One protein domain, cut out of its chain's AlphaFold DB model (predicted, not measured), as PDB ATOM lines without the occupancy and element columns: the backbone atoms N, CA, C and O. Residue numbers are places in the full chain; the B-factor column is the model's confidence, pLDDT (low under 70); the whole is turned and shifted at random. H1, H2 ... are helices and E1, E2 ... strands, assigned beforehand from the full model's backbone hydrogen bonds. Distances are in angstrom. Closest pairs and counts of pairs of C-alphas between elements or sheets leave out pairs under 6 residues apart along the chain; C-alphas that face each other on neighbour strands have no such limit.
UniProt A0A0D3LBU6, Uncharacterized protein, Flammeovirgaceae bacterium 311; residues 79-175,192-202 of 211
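What this domain is: This is residues 79 to 175 and 192 to 202 of the 211 residues of an uncharacterized protein of Flammeovirgaceae bacterium 311 (UniProt A0A0D3LBU6). A small three-stranded antiparallel sheet, E1 E2 E3, has helix H3 slantwise over one face, and a helical hairpin, H1 and H2, reaches from this body to one end of the long axis. A small strand hairpin, E4 and E5, lies towards the other end, apart from the sheet. The printed part has 108 residues with five named strands and three named helices, in the order E1 E2 H1 H2 H3 E3 E4 E5; the class is mixed, helices and strands. The whole is compact, with a radius of gyration of the C-alphas of 14.4 A, and elongated, spanning 45 by 25 by 24 A.

Where its parts are: The sheet holds E1, residues 89 to 92, beginning at C-alpha 89 (149.127, 175.780, 150.583); E2, residues 95 to 99, 13.0 A long; and E3, residues 162 to 166, 13.6 A long. H3 is residues 146 to 159, 20.3 A. H1 is residues 101 to 117, 24.2 A, ending at C-alpha 117 (130.760, 171.011, 129.066), and H2 is residues 122 to 137, 22.1 A. E4 is residues 192 to 194, and E5 is residues 200 to 202, ending at C-alpha 202 (151.673, 156.272, 151.892).

How they stand to each other: E2 is the inner strand. It forms a hairpin with E1, antiparallel at 150 degrees, with N 90 and O 97 2.8 A apart, within hydrogen-bond range. E2 and E3 are antiparallel at 163 degrees, with N 98 and O 163 at 2.8 A. H3 is on the sheet at a height of 9.3 A, making two layers, a helix on one face of a sheet. It runs slantwise to the strands, at 56 degrees to E1 on the local plane; its closest C-alphas to E1 are those of Gln 149 and Phe 90, 7.1 A apart. H1 touches H3 with residues 104 to 107 alone, about perpendicular at 82 degrees; the closest C-alphas, of Ala 104 and Leu 156, are 6.6 A apart. H1 only grazes the sheet, with residues 101 to 105. H1 and H2 touch as a helical hairpin, opposite ways at a shallow tilt of 21 degrees, the C-alphas of Ile 112 and Ile 125 being closest at 5.9 A. H2 is close to H3 but not clearly touching it. In H1, H2 and H3 every O i to N i+4 pair is within hydrogen-bond range. E4 and E5 form an antiparallel hairpin, with N 193 and O 201 at 2.8 A, and both are apart from E3.

The domain as a whole: The C-alphas farthest apart, of Asn 119 and Lys 197, are 45.2 A apart. Residues 176 to 191 are not printed, and C-alphas 175 and 192 are 8.5 A apart across this cut. Of the links printed whole, H2 to H3 is short and the others are tight. The mean pLDDT of the printed part is 86.5; residue 85 and residues 137 to 143 are under 70.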
ATOM      1  N   ILE A  79     158.674 164.939 140.406       92.75
ATOM      2  CA  ILE A  79     159.719 165.444 141.294       92.75
ATOM      3  C   ILE A  79     159.162 166.575 142.150       92.75
ATOM      4  O   ILE A  79     158.405 167.415 141.673       92.75
ATOM      5  N   ASN A  80     159.546 166.580 143.424       91.31
ATOM      6  CA  ASN A  80     159.217 167.659 144.336       91.31
ATOM      7  C   ASN A  80     160.033 168.907 143.971       91.31
ATOM      8  O   ASN A  80     161.263 168.912 144.102       91.31
ATOM      9  N   ASN A  81     159.365 169.963 143.513       88.56
ATOM     10  CA  ASN A  81     160.023 171.185 143.089       88.56
ATOM     11  C   ASN A  81     160.171 172.166 144.256       88.56
ATOM     12  O   ASN A  81     159.265 172.907 144.629       88.56
ATOM     13  N   LYS A  82     161.385 172.209 144.804       79.56
ATOM     14  CA  LYS A  82     161.730 173.002 145.989       79.56
ATOM     15  C   LYS A  82     161.601 174.515 145.796       79.56
ATOM     16  O   LYS A  82     161.578 175.235 146.789       79.56
ATOM     17  N   SER A  83     161.556 175.005 144.555       82.75
ATOM     18  CA  SER A  83     161.491 176.440 144.261       82.75
ATOM     19  C   SER A  83     160.071 176.981 144.100       82.75
ATOM     20  O   SER A  83     159.919 178.173 143.833       82.75
ATOM     21  N   VAL A  84     159.034 176.153 144.280       82.44
ATOM     22  CA  VAL A  84     157.641 176.620 144.262       82.44
ATOM     23  C   VAL A  84     157.376 177.454 145.516       82.44
ATOM     24  O   VAL A  84     156.998 176.946 146.572       82.44
ATOM     25  N   ALA A  85     157.615 178.758 145.396       68.38
ATOM     26  CA  ALA A  85     157.250 179.750 146.390       68.38
ATOM     27  C   ALA A  85     155.783 180.131 146.174       68.38
ATOM     28  O   ALA A  85     155.452 180.837 145.225       68.38
ATOM     29  N   SER A  86     154.904 179.639 147.044       78.38
ATOM     30  CA  SER A  86     153.481 179.946 146.976       78.38
ATOM     31  C   SER A  86     152.868 180.084 148.362       78.38
ATOM     32  O   SER A  86     153.258 179.427 149.331       78.38
ATOM     33  N   ASP A  87     151.885 180.965 148.450       77.56
ATOM     34  CA  ASP A  87     150.989 181.129 149.585       77.56
ATOM     35  C   ASP A  87     149.756 180.205 149.482       77.56
ATOM     36  O   ASP A  87     149.059 179.994 150.475       77.56
ATOM     37  N   PHE A  88     149.536 179.575 148.324       88.75
ATOM     38  CA  PHE A  88     148.484 178.589 148.105       88.75
ATOM     39  C   PHE A  88     148.935 177.204 148.584       88.75
ATOM     40  O   PHE A  88     149.626 176.463 147.878       88.75
ATOM     41  N   ASN A  89     148.567 176.893 149.830       89.50
ATOM     42  CA  ASN A  89     149.127 175.780 150.583       89.50
ATOM     43  C   ASN A  89     148.058 174.927 151.268       89.50
ATOM     44  O   ASN A  89     147.133 175.457 151.874       89.50
ATOM     45  N   PHE A  90     148.261 173.614 151.283       90.50
ATOM     46  CA  PHE A  90     147.430 172.657 152.012       90.50
ATOM     47  C   PHE A  90     148.263 171.926 153.060       90.50
ATOM     48  O   PHE A  90     149.463 171.726 152.875       90.50
ATOM     49  N   ILE A  91     147.633 171.507 154.158       89.50
ATOM     50  CA  ILE A  91     148.288 170.697 155.189       89.50
ATOM     51  C   ILE A  91     147.592 169.349 155.261       89.50
ATOM     52  O   ILE A  91     146.411 169.270 155.585       89.50
ATOM     53  N   LEU A  92     148.346 168.284 155.017       88.56
ATOM     54  CA  LEU A  92     147.837 166.924 155.080       88.56
ATOM     55  C   LEU A  92     148.865 166.003 155.735       88.56
ATOM     56  O   LEU A  92     150.022 165.949 155.325       88.56
ATOM     57  N   LYS A  93     148.434 165.271 156.771       87.62
ATOM     58  CA  LYS A  93     149.241 164.256 157.479       87.62
ATOM     59  C   LYS A  93     150.643 164.742 157.899       87.62
ATOM     60  O   LYS A  93     151.615 164.000 157.823       87.62
ATOM     61  N   GLY A  94     150.747 165.995 158.353       88.75
ATOM     62  CA  GLY A  94     152.011 166.596 158.805       88.75
ATOM     63  C   GLY A  94     152.917 167.123 157.685       88.75
ATOM     64  O   GLY A  94     154.029 167.569 157.968       88.75
ATOM     65  N   TYR A  95     152.445 167.109 156.439       90.69
ATOM     66  CA  TYR A  95     153.124 167.694 155.288       90.69
ATOM     67  C   TYR A  95     152.386 168.936 154.801       90.69
ATOM     68  O   TYR A  95     151.156 168.957 154.731       90.69
ATOM     69  N   LYS A  96     153.154 169.963 154.449       92.00
ATOM     70  CA  LYS A  96     152.686 171.149 153.744       92.00
ATOM     71  C   LYS A  96     152.888 170.934 152.246       92.00
ATOM     72  O   LYS A  96     154.002 170.646 151.817       92.00
ATOM     73  N   PHE A  97     151.816 171.086 151.480       92.81
ATOM     74  CA  PHE A  97     151.795 171.034 150.023       92.81
ATOM     75  C   PHE A  97     151.614 172.450 149.496       92.81
ATOM     76  O   PHE A  97     150.587 173.065 149.765       92.81
ATOM     77  N   SER A  98     152.590 172.946 148.752       92.69
ATOM     78  CA  SER A  98     152.592 174.278 148.153       92.69
ATOM     79  C   SER A  98     152.450 174.141 146.645       92.69
ATOM     80  O   SER A  98     153.211 173.400 146.024       92.69
ATOM     81  N   PHE A  99     151.518 174.869 146.041       92.06
ATOM     82  CA  PHE A  99     151.271 174.815 144.597       92.06
ATOM     83  C   PHE A  99     151.414 176.195 143.989       92.06
ATOM     84  O   PHE A  99     150.943 177.163 144.582       92.06
ATOM     85  N   ASP A 100     151.999 176.306 142.797       90.00
ATOM     86  CA  ASP A 100     152.001 177.583 142.082       90.00
ATOM     87  C   ASP A 100     150.557 178.077 141.877       90.00
ATOM     88  O   ASP A 100     149.722 177.386 141.287       90.00
ATOM     89  N   ARG A 101     150.243 179.267 142.406       88.06
ATOM     90  CA  ARG A 101     148.865 179.783 142.440       88.06
ATOM     91  C   ARG A 101     148.317 180.035 141.035       88.06
ATOM     92  O   ARG A 101     147.123 179.821 140.811       88.06
ATOM     93  N   SER A 102     149.161 180.462 140.092       88.88
ATOM     94  CA  SER A 102     148.743 180.701 138.708       88.88
ATOM     95  C   SER A 102     148.371 179.383 138.037       88.88
ATOM     96  O   SER A 102     147.255 179.246 137.545       88.88
ATOM     97  N   GLN A 103     149.252 178.380 138.108       90.69
ATOM     98  CA  GLN A 103     148.998 177.060 137.524       90.69
ATOM     99  C   GLN A 103     147.798 176.361 138.170       90.69
ATOM    100  O   GLN A 103     146.998 175.740 137.469       90.69
ATOM    101  N   ALA A 104     147.642 176.477 139.493       90.50
ATOM    102  CA  ALA A 104     146.477 175.952 140.195       90.50
ATOM    103  C   ALA A 104     145.186 176.636 139.725       90.50
ATOM    104  O   ALA A 104     144.194 175.964 139.463       90.50
ATOM    105  N   THR A 105     145.195 177.962 139.564       90.19
ATOM    106  CA  THR A 105     144.027 178.707 139.070       90.19
ATOM    107  C   THR A 105     143.663 178.301 137.642       90.19
ATOM    108  O   THR A 105     142.484 178.083 137.357       90.19
ATOM    109  N   ASP A 106     144.656 178.140 136.764       92.00
ATOM    110  CA  ASP A 106     144.451 177.683 135.386       92.00
ATOM    111  C   ASP A 106     143.850 176.274 135.343       92.00
ATOM    112  O   ASP A 106     142.891 176.031 134.607       92.00
ATOM    113  N   PHE A 107     144.357 175.364 136.182       92.50
ATOM    114  CA  PHE A 107     143.786 174.029 136.351       92.50
ATOM    115  C   PHE A 107     142.320 174.081 136.774       92.50
ATOM    116  O   PHE A 107     141.475 173.444 136.148       92.50
ATOM    117  N   ILE A 108     142.014 174.847 137.824       92.81
ATOM    118  CA  ILE A 108     140.665 174.923 138.387       92.81
ATOM    119  C   ILE A 108     139.681 175.466 137.346       92.81
ATOM    120  O   ILE A 108     138.602 174.904 137.179       92.81
ATOM    121  N   ASN A 109     140.057 176.525 136.621       93.00
ATOM    122  CA  ASN A 109     139.222 177.084 135.557       93.00
ATOM    123  C   ASN A 109     138.966 176.048 134.459       93.00
ATOM    124  O   ASN A 109     137.814 175.789 134.124       93.00
ATOM    125  N   LYS A 110     140.028 175.395 133.971       93.69
ATOM    126  CA  LYS A 110     139.914 174.339 132.961       93.69
ATOM    127  C   LYS A 110     138.994 173.209 133.427       93.69
ATOM    128  O   LYS A 110     138.170 172.734 132.653       93.69
ATOM    129  N   LYS A 111     139.104 172.794 134.689       91.25
ATOM    130  CA  LYS A 111     138.290 171.713 135.247       91.25
ATOM    131  C   LYS A 111     136.813 172.099 135.351       91.25
ATOM    132  O   LYS A 111     135.958 171.288 135.016       91.25
ATOM    133  N   ILE A 112     136.511 173.333 135.757       90.88
ATOM    134  CA  ILE A 112     135.139 173.866 135.762       90.88
ATOM    135  C   ILE A 112     134.560 173.870 134.342       90.88
ATOM    136  O   ILE A 112     133.429 173.420 134.152       90.88
ATOM    137  N   ASP A 113     135.331 174.323 133.352       92.12
ATOM    138  CA  ASP A 113     134.900 174.352 131.951       92.12
ATOM    139  C   ASP A 113     134.620 172.934 131.422       92.12
ATOM    140  O   ASP A 113     133.575 172.697 130.815       92.12
ATOM    141  N   GLU A 114     135.505 171.972 131.706       90.88
ATOM    142  CA  GLU A 114     135.333 170.558 131.344       90.88
ATOM    143  C   GLU A 114     134.078 169.942 131.976       90.88
ATOM    144  O   GLU A 114     133.283 169.310 131.280       90.88
ATOM    145  N   LEU A 115     133.870 170.146 133.281       89.38
ATOM    146  CA  LEU A 115     132.705 169.624 134.004       89.38
ATOM    147  C   LEU A 115     131.398 170.253 133.509       89.38
ATOM    148  O   LEU A 115     130.391 169.559 133.355       89.38
ATOM    149  N   THR A 116     131.422 171.554 133.216       89.06
ATOM    150  CA  THR A 116     130.271 172.275 132.661       89.06
ATOM    151  C   THR A 116     129.935 171.756 131.265       89.06
ATOM    152  O   THR A 116     128.774 171.470 130.977       89.06
ATOM    153  N   ALA A 117     130.943 171.564 130.407       89.56
ATOM    154  CA  ALA A 117     130.760 171.011 129.066       89.56
ATOM    155  C   ALA A 117     130.253 169.557 129.089       89.56
ATOM    156  O   ALA A 117     129.465 169.166 128.228       89.56
ATOM    157  N   ALA A 118     130.668 168.770 130.085       88.56
ATOM    158  CA  ALA A 118     130.219 167.395 130.290       88.56
ATOM    159  C   ALA A 118     128.811 167.279 130.909       88.56
ATOM    160  O   ALA A 118     128.303 166.166 131.032       88.56
ATOM    161  N   ASN A 119     128.157 168.394 131.267       85.00
ATOM    162  CA  ASN A 119     126.895 168.416 132.021       85.00
ATOM    163  C   ASN A 119     126.970 167.605 133.329       85.00
ATOM    164  O   ASN A 119     126.030 166.893 133.691       85.00
ATOM    165  N   GLU A 120     128.104 167.688 134.028       82.38
ATOM    166  CA  GLU A 120     128.288 167.009 135.310       82.38
ATOM    167  C   GLU A 120     127.403 167.594 136.420       82.38
ATOM    168  O   GLU A 120     126.853 168.694 136.321       82.38
ATOM    169  N   ILE A 121     127.231 166.819 137.495       75.44
ATOM    170  CA  ILE A 121     126.273 167.137 138.560       75.44
ATOM    171  C   ILE A 121     126.704 168.443 139.266       75.44
ATOM    172  O   ILE A 121     127.866 168.542 139.678       75.44
ATOM    173  N   PRO A 122     125.791 169.417 139.483       80.25
ATOM    174  CA  PRO A 122     126.113 170.722 140.071       80.25
ATOM    175  C   PRO A 122     127.015 170.726 141.323       80.25
ATOM    176  O   PRO A 122     127.901 171.578 141.385       80.25
ATOM    177  N   PRO A 123     126.907 169.777 142.278       82.62
ATOM    178  CA  PRO A 123     127.761 169.753 143.467       82.62
ATOM    179  C   PRO A 123     129.264 169.620 143.173       82.62
ATOM    180  O   PRO A 123     130.075 170.153 143.927       82.62
ATOM    181  N   ILE A 124     129.649 168.942 142.082       81.69
ATOM    182  CA  ILE A 124     131.064 168.793 141.702       81.69
ATOM    183  C   ILE A 124     131.597 170.132 141.181       81.69
ATOM    184  O   ILE A 124     132.678 170.572 141.564       81.69
ATOM    185  N   ILE A 125     130.818 170.824 140.348       84.94
ATOM    186  CA  ILE A 125     131.183 172.151 139.831       84.94
ATOM    187  C   ILE A 125     131.291 173.157 140.986       84.94
ATOM    188  O   ILE A 125     132.265 173.907 141.066       84.94
ATOM    189  N   GLU A 126     130.343 173.130 141.926       87.00
ATOM    190  CA  GLU A 126     130.371 173.965 143.132       87.00
ATOM    191  C   GLU A 126     131.624 173.727 143.987       87.00
ATOM    192  O   GLU A 126     132.178 174.670 144.557       87.00
ATOM    193  N   GLU A 127     132.111 172.488 144.069       87.94
ATOM    194  CA  GLU A 127     133.347 172.166 144.777       87.94
ATOM    195  C   GLU A 127     134.573 172.846 144.152       87.94
ATOM    196  O   GLU A 127     135.360 173.462 144.882       87.94
ATOM    197  N   TYR A 128     134.717 172.809 142.826       89.75
ATOM    198  CA  TYR A 128     135.815 173.512 142.157       89.75
ATOM    199  C   TYR A 128     135.637 175.030 142.172       89.75
ATOM    200  O   TYR A 128     136.626 175.754 142.245       89.75
ATOM    201  N   GLU A 129     134.408 175.545 142.184       89.06
ATOM    202  CA  GLU A 129     134.150 176.977 142.375       89.06
ATOM    203  C   GLU A 129     134.563 177.466 143.774       89.06
ATOM    204  O   GLU A 129     135.109 178.568 143.933       89.06
ATOM    205  N   GLN A 130     134.387 176.631 144.804       88.81
ATOM    206  CA  GLN A 130     134.931 176.905 146.135       88.81
ATOM    207  C   GLN A 130     136.460 176.912 146.112       88.81
ATOM    208  O   GLN A 130     137.061 177.869 146.605       88.81
ATOM    209  N   LEU A 131     137.087 175.915 145.481       89.62
ATOM    210  CA  LEU A 131     138.542 175.876 145.321       89.62
ATOM    211  C   LEU A 131     139.064 177.106 144.556       89.62
ATOM    212  O   LEU A 131     140.031 177.739 144.984       89.62
ATOM    213  N   ARG A 132     138.371 177.521 143.487       89.19
ATOM    214  CA  ARG A 132     138.670 178.737 142.713       89.19
ATOM    215  C   ARG A 132     138.623 179.979 143.589       89.19
ATOM    216  O   ARG A 132     139.478 180.854 143.481       89.19
ATOM    217  N   SER A 133     137.621 180.063 144.456       86.00
ATOM    218  CA  SER A 133     137.458 181.184 145.380       86.00
ATOM    219  C   SER A 133     138.603 181.256 146.392       86.00
ATOM    220  O   SER A 133     139.086 182.346 146.674       86.00
ATOM    221  N   ILE A 134     139.084 180.119 146.900       84.44
ATOM    222  CA  ILE A 134     140.257 180.056 147.789       84.44
ATOM    223  C   ILE A 134     141.517 180.516 147.044       84.44
ATOM    224  O   ILE A 134     142.250 181.380 147.529       84.44
ATOM    225  N   ALA A 135     141.726 179.993 145.833       83.81
ATOM    226  CA  ALA A 135     142.856 180.355 144.983       83.81
ATOM    227  C   ALA A 135     142.858 181.845 144.585       83.81
ATOM    228  O   ALA A 135     143.916 182.391 144.283       83.81
ATOM    229  N   LYS A 136     141.710 182.535 144.633       80.94
ATOM    230  CA  LYS A 136     141.600 183.978 144.348       80.94
ATOM    231  C   LYS A 136     141.615 184.883 145.583       80.94
ATOM    232  O   LYS A 136     142.049 186.021 145.466       80.94
ATOM    233  N   ALA A 137     141.105 184.425 146.727       67.56
ATOM    234  CA  ALA A 137     140.722 185.311 147.835       67.56
ATOM    235  C   ALA A 137     141.584 185.197 149.106       67.56
ATOM    236  O   ALA A 137     141.164 185.718 150.133       67.56
ATOM    237  N   GLU A 138     142.723 184.489 149.071       62.19
ATOM    238  CA  GLU A 138     143.568 184.230 150.263       62.19
ATOM    239  C   GLU A 138     142.761 183.708 151.475       62.19
ATOM    240  O   GLU A 138     143.081 183.966 152.633       62.19
ATOM    241  N   LYS A 139     141.664 182.981 151.221       58.84
ATOM    242  CA  LYS A 139     140.834 182.412 152.288       58.84
ATOM    243  C   LYS A 139     141.559 181.261 152.976       58.84
ATOM    244  O   LYS A 139     142.287 180.505 152.337       58.84
ATOM    245  N   ASP A 140     141.274 181.099 154.263       60.22
ATOM    246  CA  ASP A 140     141.837 180.029 155.077       60.22
ATOM    247  C   ASP A 140     141.330 178.641 154.623       60.22
ATOM    248  O   ASP A 140     140.151 178.289 154.768       60.22
ATOM    249  N   ILE A 141     142.254 177.854 154.067       66.19
ATOM    250  CA  ILE A 141     142.070 176.467 153.611       66.19
ATOM    251  C   ILE A 141     141.680 175.531 154.765       66.19
ATOM    252  O   ILE A 141     141.039 174.504 154.530       66.19
ATOM    253  N   HIS A 142     141.983 175.888 156.016       65.62
ATOM    254  CA  HIS A 142     141.713 175.049 157.187       65.62
ATOM    255  C   HIS A 142     140.221 174.890 157.520       65.62
ATOM    256  O   HIS A 142     139.865 174.076 158.371       65.62
ATOM    257  N   SER A 143     139.337 175.617 156.833       68.75
ATOM    258  CA  SER A 143     137.883 175.519 157.006       68.75
ATOM    259  C   SER A 143     137.233 174.301 156.323       68.75
ATOM    260  O   SER A 143     136.057 174.029 156.569       68.75
ATOM    261  N   PHE A 144     137.967 173.546 155.496       79.50
ATOM    262  CA  PHE A 144     137.429 172.408 154.737       79.50
ATOM    263  C   PHE A 144     137.786 171.052 155.349       79.50
ATOM    264  O   PHE A 144     138.843 170.888 155.963       79.50
ATOM    265  N   SER A 145     136.922 170.051 155.138       84.19
ATOM    266  CA  SER A 145     137.164 168.684 155.612       84.19
ATOM    267  C   SER A 145     138.441 168.093 155.007       84.19
ATOM    268  O   SER A 145     138.817 168.407 153.877       84.19
ATOM    269  N   GLN A 146     139.094 167.195 155.747       84.44
ATOM    270  CA  GLN A 146     140.320 166.538 155.288       84.44
ATOM    271  C   GLN A 146     140.115 165.804 153.957       84.44
ATOM    272  O   GLN A 146     140.933 165.952 153.061       84.44
ATOM    273  N   GLN A 147     139.001 165.083 153.798       84.38
ATOM    274  CA  GLN A 147     138.673 164.373 152.556       84.38
ATOM    275  C   GLN A 147     138.610 165.320 151.347       84.38
ATOM    276  O   GLN A 147     139.056 164.979 150.255       84.38
ATOM    277  N   LYS A 148     138.088 166.535 151.548       86.12
ATOM    278  CA  LYS A 148     138.016 167.547 150.495       86.12
ATOM    279  C   LYS A 148     139.395 168.092 150.133       86.12
ATOM    280  O   LYS A 148     139.716 168.251 148.962       86.12
ATOM    281  N   GLN A 149     140.231 168.334 151.140       86.94
ATOM    282  CA  GLN A 149     141.618 168.734 150.912       86.94
ATOM    283  C   GLN A 149     142.409 167.626 150.202       86.94
ATOM    284  O   GLN A 149     143.150 167.925 149.274       86.94
ATOM    285  N   GLU A 150     142.217 166.358 150.579       89.94
ATOM    286  CA  GLU A 150     142.817 165.198 149.902       89.94
ATOM    287  C   GLU A 150     142.430 165.155 148.422       89.94
ATOM    288  O   GLU A 150     143.312 165.027 147.576       89.94
ATOM    289  N   HIS A 151     141.147 165.348 148.099       88.56
ATOM    290  CA  HIS A 151     140.665 165.419 146.717       88.56
ATOM    291  C   HIS A 151     141.360 166.531 145.917       88.56
ATOM    292  O   HIS A 151     141.925 166.277 144.853       88.56
ATOM    293  N   TRP A 152     141.399 167.752 146.453       90.75
ATOM    294  CA  TRP A 152     142.049 168.879 145.784       90.75
ATOM    295  C   TRP A 152     143.560 168.688 145.617       90.75
ATOM    296  O   TRP A 152     144.102 168.992 144.555       90.75
ATOM    297  N   ILE A 153     144.242 168.155 146.636       92.06
ATOM    298  CA  ILE A 153     145.672 167.835 146.567       92.06
ATOM    299  C   ILE A 153     145.921 166.779 145.483       92.06
ATOM    300  O   ILE A 153     146.840 166.961 144.686       92.06
ATOM    301  N   ALA A 154     145.114 165.711 145.424       91.25
ATOM    302  CA  ALA A 154     145.234 164.650 144.417       91.25
ATOM    303  C   ALA A 154     145.273 165.228 143.001       91.25
ATOM    304  O   ALA A 154     146.168 164.930 142.208       91.25
ATOM    305  N   ASP A 155     144.313 166.092 142.705       90.62
ATOM    306  CA  ASP A 155     144.167 166.692 141.392       90.62
ATOM    307  C   ASP A 155     145.305 167.664 141.069       90.62
ATOM    308  O   ASP A 155     145.941 167.552 140.015       90.62
ATOM    309  N   LEU A 156     145.639 168.558 142.002       92.06
ATOM    310  CA  LEU A 156     146.706 169.541 141.810       92.06
ATOM    311  C   LEU A 156     148.085 168.884 141.638       92.06
ATOM    312  O   LEU A 156     148.860 169.315 140.779       92.06
ATOM    313  N   LEU A 157     148.373 167.802 142.374       92.25
ATOM    314  CA  LEU A 157     149.615 167.027 142.230       92.25
ATOM    315  C   LEU A 157     149.791 166.491 140.803       92.25
ATOM    316  O   LEU A 157     150.908 166.467 140.277       92.25
ATOM    317  N   THR A 158     148.700 166.113 140.132       87.50
ATOM    318  CA  THR A 158     148.766 165.586 138.759       87.50
ATOM    319  C   THR A 158     148.946 166.656 137.683       87.50
ATOM    320  O   THR A 158     149.390 166.316 136.584       87.50
ATOM    321  N   TYR A 159     148.682 167.932 137.986       86.81
ATOM    322  CA  TYR A 159     148.693 169.017 136.999       86.81
ATOM    323  C   TYR A 159     149.966 169.870 137.041       86.81
ATOM    324  O   TYR A 159     150.772 169.814 136.117       86.81
ATOM    325  N   GLY A 160     150.183 170.627 138.121       83.94
ATOM    326  CA  GLY A 160     151.155 171.732 138.155       83.94
ATOM    327  C   GLY A 160     152.386 171.477 139.019       83.94
ATOM    328  O   GLY A 160     152.469 170.474 139.726       83.94
ATOM    329  N   GLU A 161     153.357 172.376 138.960       89.81
ATOM    330  CA  GLU A 161     154.521 172.354 139.843       89.81
ATOM    331  C   GLU A 161     154.092 172.465 141.312       89.81
ATOM    332  O   GLU A 161     153.186 173.227 141.666       89.81
ATOM    333  N   TYR A 162     154.761 171.705 142.178       92.88
ATOM    334  CA  TYR A 162     154.488 171.708 143.610       92.88
ATOM    335  C   TYR A 162     155.765 171.588 144.438       92.88
ATOM    336  O   TYR A 162     156.756 171.015 143.988       92.88
ATOM    337  N   SER A 163     155.688 172.072 145.677       94.31
ATOM    338  CA  SER A 163     156.655 171.811 146.740       94.31
ATOM    339  C   SER A 163     155.975 171.079 147.895       94.31
ATOM    340  O   SER A 163     154.840 171.387 148.253       94.31
ATOM    341  N   ILE A 164     156.663 170.110 148.486       93.62
ATOM    342  CA  ILE A 164     156.213 169.361 149.658       93.62
ATOM    343  C   ILE A 164     157.290 169.435 150.728       93.62
ATOM    344  O   ILE A 164     158.467 169.170 150.461       93.62
ATOM    345  N   GLU A 165     156.871 169.738 151.949       92.94
ATOM    346  CA  GLU A 165     157.741 169.856 153.114       92.94
ATOM    347  C   GLU A 165     157.085 169.211 154.337       92.94
ATOM    348  O   GLU A 165     155.899 169.411 154.607       92.94
ATOM    349  N   ASN A 166     157.846 168.427 155.097       91.38
ATOM    350  CA  ASN A 166     157.413 167.954 156.402       91.38
ATOM    351  C   ASN A 166     157.442 169.115 157.405       91.38
ATOM    352  O   ASN A 166     158.494 169.689 157.653       91.38
ATOM    353  N   ILE A 167     156.314 169.423 158.041       90.06
ATOM    354  CA  ILE A 167     156.182 170.626 158.882       90.06
ATOM    355  C   ILE A 167     157.072 170.562 160.132       90.06
ATOM    356  O   ILE A 167     157.534 171.591 160.619       90.06
ATOM    357  N   ASN A 168     157.330 169.358 160.650       89.81
ATOM    358  CA  ASN A 168     158.069 169.173 161.900       89.81
ATOM    359  C   ASN A 168     159.585 169.137 161.692       89.81
ATOM    360  O   ASN A 168     160.335 169.671 162.503       89.81
ATOM    361  N   SER A 169     160.037 168.458 160.639       89.94
ATOM    362  CA  SER A 169     161.465 168.248 160.356       89.94
ATOM    363  C   SER A 169     162.021 169.199 159.302       89.94
ATOM    364  O   SER A 169     163.236 169.298 159.181       89.94
ATOM    365  N   GLN A 170     161.151 169.870 158.541       85.69
ATOM    366  CA  GLN A 170     161.494 170.626 157.329       85.69
ATOM    367  C   GLN A 170     162.129 169.759 156.229       85.69
ATOM    368  O   GLN A 170     162.618 170.262 155.215       85.69
ATOM    369  N   ASP A 171     162.086 168.430 156.389       88.62
ATOM    370  CA  ASP A 171     162.541 167.500 155.371       88.62
ATOM    371  C   ASP A 171     161.612 167.569 154.161       88.62
ATOM    372  O   ASP A 171     160.388 167.451 154.256       88.62
ATOM    373  N   GLN A 172     162.220 167.712 152.990       89.88
ATOM    374  CA  GLN A 172     161.512 167.737 151.722       89.88
ATOM    375  C   GLN A 172     161.641 166.368 151.050       89.88
ATOM    376  O   GLN A 172     162.770 165.948 150.747       89.88
ATOM    377  N   PRO A 173     160.522 165.660 150.804       91.75
ATOM    378  CA  PRO A 173     160.514 164.445 150.000       91.75
ATOM    379  C   PRO A 173     161.157 164.681 148.632       91.75
ATOM    380  O   PRO A 173     161.174 165.802 148.124       91.75
ATOM    381  N   LYS A 174     161.681 163.623 148.018       93.38
ATOM    382  CA  LYS A 174     162.279 163.685 146.684       93.38
ATOM    383  C   LYS A 174     161.205 163.868 145.610       93.38
ATOM    384  O   LYS A 174     161.388 164.646 144.674       93.38
ATOM    385  N   SER A 175     160.102 163.140 145.732       93.19
ATOM    386  CA  SER A 175     159.069 163.051 144.702       93.19
ATOM    387  C   SER A 175     157.766 162.483 145.260       93.19
ATOM    388  O   SER A 175     157.713 161.985 146.389       93.19
ATOM    389  N   TYR A 192     152.037 158.253 146.919       92.06
ATOM    390  CA  TYR A 192     153.145 157.863 147.776       92.06
ATOM    391  C   TYR A 192     154.219 158.952 147.774       92.06
ATOM    392  O   TYR A 192     154.662 159.387 146.713       92.06
ATOM    393  N   LEU A 193     154.678 159.379 148.951       91.50
ATOM    394  CA  LEU A 193     155.898 160.179 149.059       91.50
ATOM    395  C   LEU A 193     157.112 159.274 148.974       91.50
ATOM    396  O   LEU A 193     157.227 158.312 149.730       91.50
ATOM    397  N   ILE A 194     158.054 159.655 148.121       92.38
ATOM    398  CA  ILE A 194     159.372 159.039 148.058       92.38
ATOM    399  C   ILE A 194     160.351 159.957 148.783       92.38
ATOM    400  O   ILE A 194     160.530 161.123 148.414       92.38
ATOM    401  N   THR A 195     160.979 159.467 149.848       89.62
ATOM    402  CA  THR A 195     161.959 160.248 150.614       89.62
ATOM    403  C   THR A 195     163.301 160.335 149.880       89.62
ATOM    404  O   THR A 195     163.565 159.614 148.917       89.62
ATOM    405  N   ASN A 196     164.216 161.179 150.368       86.50
ATOM    406  CA  ASN A 196     165.592 161.229 149.848       86.50
ATOM    407  C   ASN A 196     166.375 159.918 150.064       86.50
ATOM    408  O   ASN A 196     167.403 159.712 149.425       86.50
ATOM    409  N   LYS A 197     165.892 159.035 150.951       88.62
ATOM    410  CA  LYS A 197     166.448 157.695 151.188       88.62
ATOM    411  C   LYS A 197     165.771 156.613 150.335       88.62
ATOM    412  O   LYS A 197     166.096 155.443 150.491       88.62
ATOM    413  N   SER A 198     164.864 157.005 149.437       84.00
ATOM    414  CA  SER A 198     164.011 156.105 148.653       84.00
ATOM    415  C   SER A 198     163.056 155.258 149.504       84.00
ATOM    416  O   SER A 198     162.603 154.211 149.050       84.00
ATOM    417  N   ASP A 199     162.730 155.715 150.716       84.56
ATOM    418  CA  ASP A 199     161.638 155.130 151.494       84.56
ATOM    419  C   ASP A 199     160.300 155.608 150.925       84.56
ATOM    420  O   ASP A 199     160.166 156.775 150.540       84.56
ATOM    421  N   THR A 200     159.306 154.724 150.919       84.56
ATOM    422  CA  THR A 200     157.951 155.022 150.446       84.56
ATOM    423  C   THR A 200     157.026 155.254 151.636       84.56
ATOM    424  O   THR A 200     156.870 154.378 152.486       84.56
ATOM    425  N   ILE A 201     156.380 156.417 151.689       85.19
ATOM    426  CA  ILE A 201     155.386 156.769 152.708       85.19
ATOM    427  C   ILE A 201     154.035 156.934 152.015       85.19
ATOM    428  O   ILE A 201     153.895 157.760 151.115       85.19
ATOM    429  N   ILE A 202     153.033 156.162 152.435       79.50
ATOM    430  CA  ILE A 202     151.673 156.272 151.892       79.50
ATOM    431  C   ILE A 202     151.073 157.611 152.328       79.50
ATOM    432  O   ILE A 202     150.988 157.893 153.525       79.50
TER     433      ILE A 202